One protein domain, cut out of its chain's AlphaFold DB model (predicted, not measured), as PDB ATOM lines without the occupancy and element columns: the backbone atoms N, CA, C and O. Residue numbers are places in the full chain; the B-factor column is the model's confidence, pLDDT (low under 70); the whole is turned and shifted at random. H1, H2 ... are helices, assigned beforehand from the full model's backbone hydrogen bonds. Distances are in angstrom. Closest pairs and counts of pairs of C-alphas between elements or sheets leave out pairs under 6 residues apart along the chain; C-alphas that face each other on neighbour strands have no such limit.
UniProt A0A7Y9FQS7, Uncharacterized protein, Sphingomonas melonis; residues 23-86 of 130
ATOM      1  N   ARG A  23       0.598   1.548  54.994       62.12
ATOM      2  CA  ARG A  23      -0.057   1.200  53.737       62.12
ATOM      3  C   ARG A  23       0.390  -0.210  53.363       62.12
ATOM      4  O   ARG A  23       1.565  -0.542  53.502       62.12
ATOM      5  N   SER A  24      -0.542  -1.055  52.927       66.75
ATOM      6  CA  SER A  24      -0.237  -2.448  52.596       66.75
ATOM      7  C   SER A  24       0.878  -2.526  51.549       66.75
ATOM      8  O   SER A  24       0.766  -1.928  50.475       66.75
ATOM      9  N   ILE A  25       1.927  -3.303  51.847       65.31
ATOM     10  CA  ILE A  25       3.119  -3.519  50.995       65.31
ATOM     11  C   ILE A  25       2.748  -4.171  49.648       65.31
ATOM     12  O   ILE A  25       3.504  -4.127  48.685       65.31
ATOM     13  N   THR A  26       1.542  -4.724  49.533       71.69
ATOM     14  CA  THR A  26       0.987  -5.247  48.278       71.69
ATOM     15  C   THR A  26       0.696  -4.157  47.242       71.69
ATOM     16  O   THR A  26       0.579  -4.458  46.059       71.69
ATOM     17  N   THR A  27       0.595  -2.891  47.655       81.25
ATOM     18  CA  THR A  27       0.344  -1.754  46.758       81.25
ATOM     19  C   THR A  27       1.644  -1.057  46.363       81.25
ATOM     20  O   THR A  27       2.573  -0.978  47.164       81.25
ATOM     21  N   THR A  28       1.700  -0.465  45.162       81.69
ATOM     22  CA  THR A  28       2.853   0.338  44.708       81.69
ATOM     23  C   THR A  28       3.259   1.390  45.740       81.69
ATOM     24  O   THR A  28       4.437   1.533  46.042       81.69
ATOM     25  N   THR A  29       2.287   2.083  46.339       82.94
ATOM     26  CA  THR A  29       2.549   3.090  47.375       82.94
ATOM     27  C   THR A  29       3.182   2.480  48.622       82.94
ATOM     28  O   THR A  29       4.122   3.061  49.146       82.94
ATOM     29  N   GLY A  30       2.720   1.308  49.069       82.88
ATOM     30  CA  GLY A  30       3.315   0.605  50.210       82.88
ATOM     31  C   GLY A  30       4.758   0.165  49.944       82.88
ATOM     32  O   GLY A  30       5.616   0.368  50.798       82.88
ATOM     33  N   LYS A  31       5.054  -0.350  48.741       84.94
ATOM     34  CA  LYS A  31       6.429  -0.712  48.333       84.94
ATOM     35  C   LYS A  31       7.361   0.504  48.295       84.94
ATOM     36  O   LYS A  31       8.494   0.440  48.763       84.94
ATOM     37  N   VAL A  32       6.874   1.624  47.758       86.50
ATOM     38  CA  VAL A  32       7.636   2.881  47.698       86.50
ATOM     39  C   VAL A  32       7.826   3.487  49.090       86.50
ATOM     40  O   VAL A  32       8.880   4.052  49.355       86.50
ATOM     41  N   GLU A  33       6.842   3.367  49.982       87.62
ATOM     42  CA  GLU A  33       6.929   3.850  51.364       87.62
ATOM     43  C   GLU A  33       7.938   3.047  52.196       87.62
ATOM     44  O   GLU A  33       8.736   3.646  52.917       87.62
ATOM     45  N   ASP A  34       7.951   1.718  52.050       87.19
ATOM     46  CA  ASP A  34       8.900   0.819  52.725       87.19
ATOM     47  C   ASP A  34      10.358   1.128  52.350       87.19
ATOM     48  O   ASP A  34      11.239   1.199  53.207       87.19
ATOM     49  N   ARG A  35      10.606   1.397  51.064       86.56
ATOM     50  CA  ARG A  35      11.939   1.708  50.530       86.56
ATOM     51  C   ARG A  35      12.179   3.203  50.320       86.56
ATOM     52  O   ARG A  35      13.108   3.565  49.598       86.56
ATOM     53  N   PHE A  36      11.381   4.078  50.934       87.94
ATOM     54  CA  PHE A  36      11.364   5.512  50.620       87.94
ATOM     55  C   PHE A  36      12.745   6.171  50.730       87.94
ATOM     56  O   PHE A  36      13.179   6.838  49.791       87.94
ATOM     57  N   ASP A  37      13.458   5.946  51.835       86.56
ATOM     58  CA  ASP A  37      14.791   6.516  52.060       86.56
ATOM     59  C   ASP A  37      15.827   5.987  51.054       86.56
ATOM     60  O   ASP A  37      16.647   6.749  50.541       86.56
ATOM     61  N   GLY A  38      15.735   4.705  50.683       87.00
ATOM     62  CA  GLY A  38      16.584   4.103  49.652       87.00
ATOM     63  C   GLY A  38      16.311   4.672  48.257       87.00
ATOM     64  O   GLY A  38      17.244   4.964  47.512       87.00
ATOM     65  N   ILE A  39      15.039   4.904  47.917       88.44
ATOM     66  CA  ILE A  39      14.637   5.545  46.656       88.44
ATOM     67  C   ILE A  39      15.099   7.004  46.628       88.44
ATOM     68  O   ILE A  39      15.597   7.478  45.605       88.44
ATOM     69  N   LEU A  40      14.959   7.724  47.743       86.38
ATOM     70  CA  LEU A  40      15.408   9.106  47.877       86.38
ATOM     71  C   LEU A  40      16.919   9.219  47.641       86.38
ATOM     72  O   LEU A  40      17.354  10.088  46.883       86.38
ATOM     73  N   ASP A  41      17.709   8.331  48.245       85.38
ATOM     74  CA  ASP A  41      19.158   8.276  48.059       85.38
ATOM     75  C   ASP A  41      19.544   7.870  46.626       85.38
ATOM     76  O   ASP A  41      20.333   8.558  45.977       85.38
ATOM     77  N   ALA A  42      18.902   6.842  46.062       86.44
ATOM     78  CA  ALA A  42      19.085   6.433  44.668       86.44
ATOM     79  C   ALA A  42      18.824   7.592  43.693       86.44
ATOM     80  O   ALA A  42      19.594   7.831  42.759       86.44
ATOM     81  N   ARG A  43      17.771   8.378  43.940       85.56
ATOM     82  CA  ARG A  43      17.462   9.572  43.148       85.56
ATOM     83  C   ARG A  43      18.476  10.696  43.338       85.56
ATOM     84  O   ARG A  43      18.756  11.392  42.363       85.56
ATOM     85  N   ARG A  44      19.064  10.868  44.529       80.19
ATOM     86  CA  ARG A  44      20.186  11.806  44.748       80.19
ATOM     87  C   ARG A  44      21.445  11.383  43.994       80.19
ATOM     88  O   ARG A  44      22.145  12.241  43.473       80.19
ATOM     89  N   ARG A  45      21.687  10.075  43.876       82.44
ATOM     90  CA  ARG A  45      22.769   9.495  43.061       82.44
ATOM     91  C   ARG A  45      22.495   9.542  41.553       82.44
ATOM     92  O   ARG A  45      23.355   9.155  40.772       82.44
ATOM     93  N   GLY A  46      21.314  10.004  41.133       81.62
ATOM     94  CA  GLY A  46      20.947  10.132  39.723       81.62
ATOM     95  C   GLY A  46      20.376   8.863  39.084       81.62
ATOM     96  O   GLY A  46      20.268   8.813  37.861       81.62
ATOM     97  N   MET A  47      19.972   7.853  39.866       83.62
ATOM     98  CA  MET A  47      19.350   6.646  39.309       83.62
ATOM     99  C   MET A  47      18.017   6.951  38.613       83.62
ATOM    100  O   MET A  47      17.210   7.785  39.053       83.62
ATOM    101  N   ASN A  48      17.778   6.244  37.508       86.31
ATOM    102  CA  ASN A  48      16.561   6.373  36.718       86.31
ATOM    103  C   ASN A  48      15.384   5.644  37.389       86.31
ATOM    104  O   ASN A  48      15.563   4.620  38.046       86.31
ATOM    105  N   TRP A  49      14.165   6.141  37.179       86.25
ATOM    106  CA  TRP A  49      12.939   5.528  37.692       86.25
ATOM    107  C   TRP A  49      12.729   4.099  37.190       86.25
ATOM    108  O   TRP A  49      12.178   3.298  37.931       86.25
ATOM    109  N   ALA A  50      13.207   3.765  35.986       86.62
ATOM    110  CA  ALA A  50      13.196   2.394  35.468       86.62
ATOM    111  C   ALA A  50      14.013   1.430  36.338       86.62
ATOM    112  O   ALA A  50      13.505   0.390  36.731       86.62
ATOM    113  N   MET A  51      15.233   1.820  36.720       85.19
ATOM    114  CA  MET A  51      16.089   1.018  37.603       85.19
ATOM    115  C   MET A  51      15.514   0.915  39.017       85.19
ATOM    116  O   MET A  51      15.632  -0.114  39.669       85.19
ATOM    117  N   ILE A  52      14.868   1.981  39.494       87.38
ATOM    118  CA  ILE A  52      14.199   1.977  40.797       87.38
ATOM    119  C   ILE A  52      12.967   1.064  40.772       87.38
ATOM    120  O   ILE A  52      12.728   0.351  41.738       87.38
ATOM    121  N   ALA A  53      12.184   1.078  39.690       86.88
ATOM    122  CA  ALA A  53      11.030   0.199  39.534       86.88
ATOM    123  C   ALA A  53      11.453  -1.275  39.457       86.88
ATOM    124  O   ALA A  53      10.868  -2.090  40.161       86.88
ATOM    125  N   ASP A  54      12.508  -1.579  38.698       85.94
ATOM    126  CA  ASP A  54      13.112  -2.915  38.604       85.94
ATOM    127  C   ASP A  54      13.615  -3.420  39.969       85.94
ATOM    128  O   ASP A  54      13.290  -4.524  40.396       85.94
ATOM    129  N   ALA A  55      14.294  -2.562  40.738       85.12
ATOM    130  CA  ALA A  55      14.743  -2.896  42.091       85.12
ATOM    131  C   ALA A  55      13.593  -3.088  43.103       85.12
ATOM    132  O   ALA A  55      13.775  -3.753  44.125       85.12
ATOM    133  N   LEU A  56      12.427  -2.477  42.862       82.88
ATOM    134  CA  LEU A  56      11.232  -2.630  43.700       82.88
ATOM    135  C   LEU A  56      10.410  -3.862  43.322       82.88
ATOM    136  O   LEU A  56       9.782  -4.466  44.194       82.88
ATOM    137  N   GLU A  57      10.376  -4.207  42.038       82.56
ATOM    138  CA  GLU A  57       9.695  -5.385  41.521       82.56
ATOM    139  C   GLU A  57      10.340  -5.840  40.200       82.56
ATOM    140  O   GLU A  57      10.031  -5.288  39.139       82.56
ATOM    141  N   PRO A  58      11.206  -6.866  40.250       76.44
ATOM    142  CA  PRO A  58      11.944  -7.330  39.077       76.44
ATOM    143  C   PRO A  58      11.055  -8.047  38.047       76.44
ATOM    144  O   PRO A  58      11.443  -8.187  36.894       76.44
ATOM    145  N   ASP A  59       9.838  -8.455  38.426       76.62
ATOM    146  CA  ASP A  59       8.836  -9.022  37.509       76.62
ATOM    147  C   ASP A  59       8.295  -8.002  36.486       76.62
ATOM    148  O   ASP A  59       7.555  -8.367  35.573       76.62
ATOM    149  N   GLY A  60       8.629  -6.710  36.624       72.19
ATOM    150  CA  GLY A  60       8.260  -5.671  35.659       72.19
ATOM    151  C   GLY A  60       6.771  -5.304  35.645       72.19
ATOM    152  O   GLY A  60       6.332  -4.550  34.773       72.19
ATOM    153  N   SER A  61       5.978  -5.784  36.609       77.56
ATOM    154  CA  SER A  61       4.552  -5.451  36.712       77.56
ATOM    155  C   SER A  61       4.313  -4.047  37.308       77.56
ATOM    156  O   SER A  61       3.201  -3.512  37.216       77.56
ATOM    157  N   LEU A  62       5.351  -3.389  37.842       80.69
ATOM    158  CA  LEU A  62       5.317  -1.998  38.292       80.69
ATOM    159  C   LEU A  62       5.600  -1.005  37.161       80.69
ATOM    160  O   LEU A  62       6.698  -0.914  36.616       80.69
ATOM    161  N   LYS A  63       4.623  -0.133  36.900       86.62
ATOM    162  CA  LYS A  63       4.810   1.019  36.011       86.62
ATOM    163  C   LYS A  63       5.703   2.069  36.675       86.62
ATOM    164  O   LYS A  63       5.401   2.552  37.768       86.62
ATOM    165  N   THR A  64       6.743   2.505  35.971       87.62
ATOM    166  CA  THR A  64       7.668   3.570  36.404       87.62
ATOM    167  C   THR A  64       6.954   4.869  36.782       87.62
ATOM    168  O   THR A  64       7.287   5.485  37.792       87.62
ATOM    169  N   GLU A  65       5.923   5.257  36.031       86.56
ATOM    170  CA  GLU A  65       5.110   6.446  36.320       86.56
ATOM    171  C   GLU A  65       4.335   6.331  37.639       86.56
ATOM    172  O   GLU A  65       4.173   7.322  38.361       86.56
ATOM    173  N   ALA A  66       3.875   5.123  37.980       87.12
ATOM    174  CA  ALA A  66       3.179   4.861  39.236       87.12
ATOM    175  C   ALA A  66       4.144   4.970  40.427       87.12
ATOM    176  O   ALA A  66       3.795   5.576  41.440       87.12
ATOM    177  N   VAL A  67       5.373   4.464  40.275       86.81
ATOM    178  CA  VAL A  67       6.455   4.597  41.264       86.81
ATOM    179  C   VAL A  67       6.839   6.068  41.464       86.81
ATOM    180  O   VAL A  67       6.873   6.544  42.598       86.81
ATOM    181  N   GLU A  68       7.047   6.822  40.377       88.50
ATOM    182  CA  GLU A  68       7.372   8.256  40.442       88.50
ATOM    183  C   GLU A  68       6.247   9.056  41.124       88.50
ATOM    184  O   GLU A  68       6.506   9.911  41.977       88.50
ATOM    185  N   SER A  69       4.990   8.774  40.773       88.06
ATOM    186  CA  SER A  69       3.825   9.464  41.336       88.06
ATOM    187  C   SER A  69       3.630   9.157  42.822       88.06
ATOM    188  O   SER A  69       3.379  10.073  43.608       88.06
ATOM    189  N   ALA A  70       3.778   7.891  43.224       88.12
ATOM    190  CA  ALA A  70       3.707   7.478  44.624       88.12
ATOM    191  C   ALA A  70       4.819   8.130  45.456       88.12
ATOM    192  O   ALA A  70       4.555   8.682  46.524       88.12
ATOM    193  N   PHE A  71       6.044   8.156  44.930       88.81
ATOM    194  CA  PHE A  71       7.178   8.773  45.607       88.81
ATOM    195  C   PHE A  71       6.999  10.286  45.789       88.81
ATOM    196  O   PHE A  71       7.232  10.806  46.876       88.81
ATOM    197  N   LYS A  72       6.530  11.009  44.761       87.00
ATOM    198  CA  LYS A  72       6.256  12.455  44.875       87.00
ATOM    199  C   LYS A  72       5.214  12.764  45.946       87.00
ATOM    200  O   LYS A  72       5.390  13.723  46.693       87.00
ATOM    201  N   ARG A  73       4.153  11.955  46.038       87.19
ATOM    202  CA  ARG A  73       3.138  12.095  47.094       87.19
ATOM    203  C   ARG A  73       3.759  11.906  48.476       87.19
ATOM    204  O   ARG A  73       3.573  12.766  49.328       87.19
ATOM    205  N   LEU A  74       4.578  10.871  48.655       86.06
ATOM    206  CA  LEU A  74       5.273  10.607  49.918       86.06
ATOM    207  C   LEU A  74       6.271  11.713  50.297       86.06
ATOM    208  O   LEU A  74       6.377  12.060  51.469       86.06
ATOM    209  N   CYS A  75       6.957  12.318  49.324       86.00
ATOM    210  CA  CYS A  75       7.798  13.495  49.558       86.00
ATOM    211  C   CYS A  75       6.995  14.668  50.135       86.00
ATOM    212  O   CYS A  75       7.435  15.288  51.099       86.00
ATOM    213  N   ILE A  76       5.805  14.943  49.589       84.44
ATOM    214  CA  ILE A  76       4.912  15.998  50.094       84.44
ATOM    215  C   ILE A  76       4.413  15.647  51.502       84.44
ATOM    216  O   ILE A  76       4.490  16.487  52.392       84.44
ATOM    217  N   GLU A  77       3.965  14.405  51.723       82.38
ATOM    218  CA  GLU A  77       3.480  13.932  53.032       82.38
ATOM    219  C   GLU A  77       4.558  14.021  54.124       82.38
ATOM    220  O   GLU A  77       4.254  14.368  55.263       82.38
ATOM    221  N   ARG A  78       5.822  13.740  53.781       80.50
ATOM    222  CA  ARG A  78       6.961  13.801  54.711       80.50
ATOM    223  C   ARG A  78       7.635  15.175  54.786       80.50
ATOM    224  O   ARG A  78       8.578  15.334  55.556       80.50
ATOM    225  N   GLY A  79       7.205  16.156  53.988       79.50
ATOM    226  CA  GLY A  79       7.848  17.474  53.918       79.50
ATOM    227  C   GLY A  79       9.274  17.449  53.349       79.50
ATOM    228  O   GLY A  79      10.073  18.340  53.632       79.50
ATOM    229  N   VAL A  80       9.618  16.430  52.554       82.62
ATOM    230  CA  VAL A  80      10.936  16.276  51.927       82.62
ATOM    231  C   VAL A  80      10.894  16.849  50.513       82.62
ATOM    232  O   VAL A  80      10.023  16.509  49.715       82.62
ATOM    233  N   ALA A  81      11.864  17.700  50.168       76.25
ATOM    234  CA  ALA A  81      11.982  18.215  48.808       76.25
ATOM    235  C   ALA A  81      12.287  17.061  47.831       76.25
ATOM    236  O   ALA A  81      13.301  16.373  48.011       76.25
ATOM    237  N   PRO A  82      11.456  16.836  46.793       73.44
ATOM    238  CA  PRO A  82      11.729  15.784  45.834       73.44
ATOM    239  C   PRO A  82      13.039  16.103  45.097       73.44
ATOM    240  O   PRO A  82      13.227  17.240  44.653       73.44
ATOM    241  N   PRO A  83      13.953  15.128  44.948       71.50
ATOM    242  CA  PRO A  83      15.158  15.301  44.156       71.50
ATOM    243  C   PRO A  83      14.750  15.723  42.747       71.50
ATOM    244  O   PRO A  83      14.018  15.004  42.055       71.50
ATOM    245  N   SER A  84      15.188  16.924  42.358       63.16
ATOM    246  CA  SER A  84      14.909  17.480  41.039       63.16
ATOM    247  C   SER A  84      15.307  16.451  39.988       63.16
ATOM    248  O   SER A  84      16.333  15.783  40.142       63.16
ATOM    249  N   ARG A  85      14.495  16.287  38.930       57.91
ATOM    250  CA  ARG A  85      14.956  15.565  37.740       57.91
ATOM    251  C   ARG A  85      16.244  16.266  37.350       57.91
ATOM    252  O   ARG A  85      16.193  17.393  36.865       57.91
ATOM    253  N   SER A  86      17.373  15.606  37.594       48.81
ATOM    254  CA  SER A  86      18.624  15.943  36.950       48.81
ATOM    255  C   SER A  86      18.354  15.735  35.464       48.81
ATOM    256  O   SER A  86      18.580  14.659  34.922       48.81
TER     257      SER A  86
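This is residues 23 to 86 of the 130 residues of an uncharacterized protein of Sphingomonas melonis (UniProt A0A7Y9FQS7). Four short helices are gathered round a common middle as a small compact cluster, most of them set steeply to one another. H1 packs on the longest helix, H4, and H3 packs on the first part of H4, while H2 turns a corner from H1, runs back beside H3 and is near the other three helices. After H4, residues 78 to 86 fold back as a tail with no named element. The printed part has 64 residues, with the helices H1, H2, H3 and H4 in that order along the chain and no named strand, and its class is all helix. The whole is compact, with a radius of gyration of the C-alphas of 10.7 A, and rounded, with spans of 28 by 24 by 17 A.

After residues 23 to 27, H1 takes residues 28 to 34, 10.1 A from first to last C-alpha, and begins with C-alpha 28 at (2.853, 0.338, 44.708). H2 takes residues 36 to 44 and is 12.3 A long, with C-alpha 44 at (20.186, 11.806, 44.748). H3 takes residues 49 to 56 and is 10.3 A long. H4 takes residues 64 to 77, is 20.0 A long and ends with C-alpha 77 at (3.480, 13.932, 53.032).

H1 touches H4, with the C-alphas of Thr 29 and Ala 70 closest at 5.3 A. They run the same way at a steep tilt of 52 degrees. H3 touches H4 about perpendicular, at 85 degrees; H4 touches H3 with residues 64 to 68 alone, and the closest C-alphas are those of Ala 53 and Thr 64, 5.7 A apart. H2 touches no helix. It is close to H1 but not clearly touching, with the C-alphas of Val 32 and Ile 39 closest at 7.6 A, and the two are about perpendicular, at 88 degrees. H2 is also close to H3 but not clearly touching, with the C-alphas of Ile 39 and Ile 52 closest at 6.9 A; they run opposite ways at a shallow tilt of 33 degrees, only just short of steep. H2 and H4 are close but not clearly touching, with the C-alphas of Phe 36 and Phe 71 closest at 7.3 A. In H1, H2, H3 and H4 every O i to N i+4 pair is within hydrogen-bond range.

The two C-alphas farthest apart are those of Asp 59 and Gly 79, at 31.2 A. The printed part has no cut. The links from H1 to H2 and from H2 to H3 are tight, and the link from H3 to H4 is short. The mean pLDDT of the printed part is 81.6, and residues 23 to 25 and 84 to 86 are under 70.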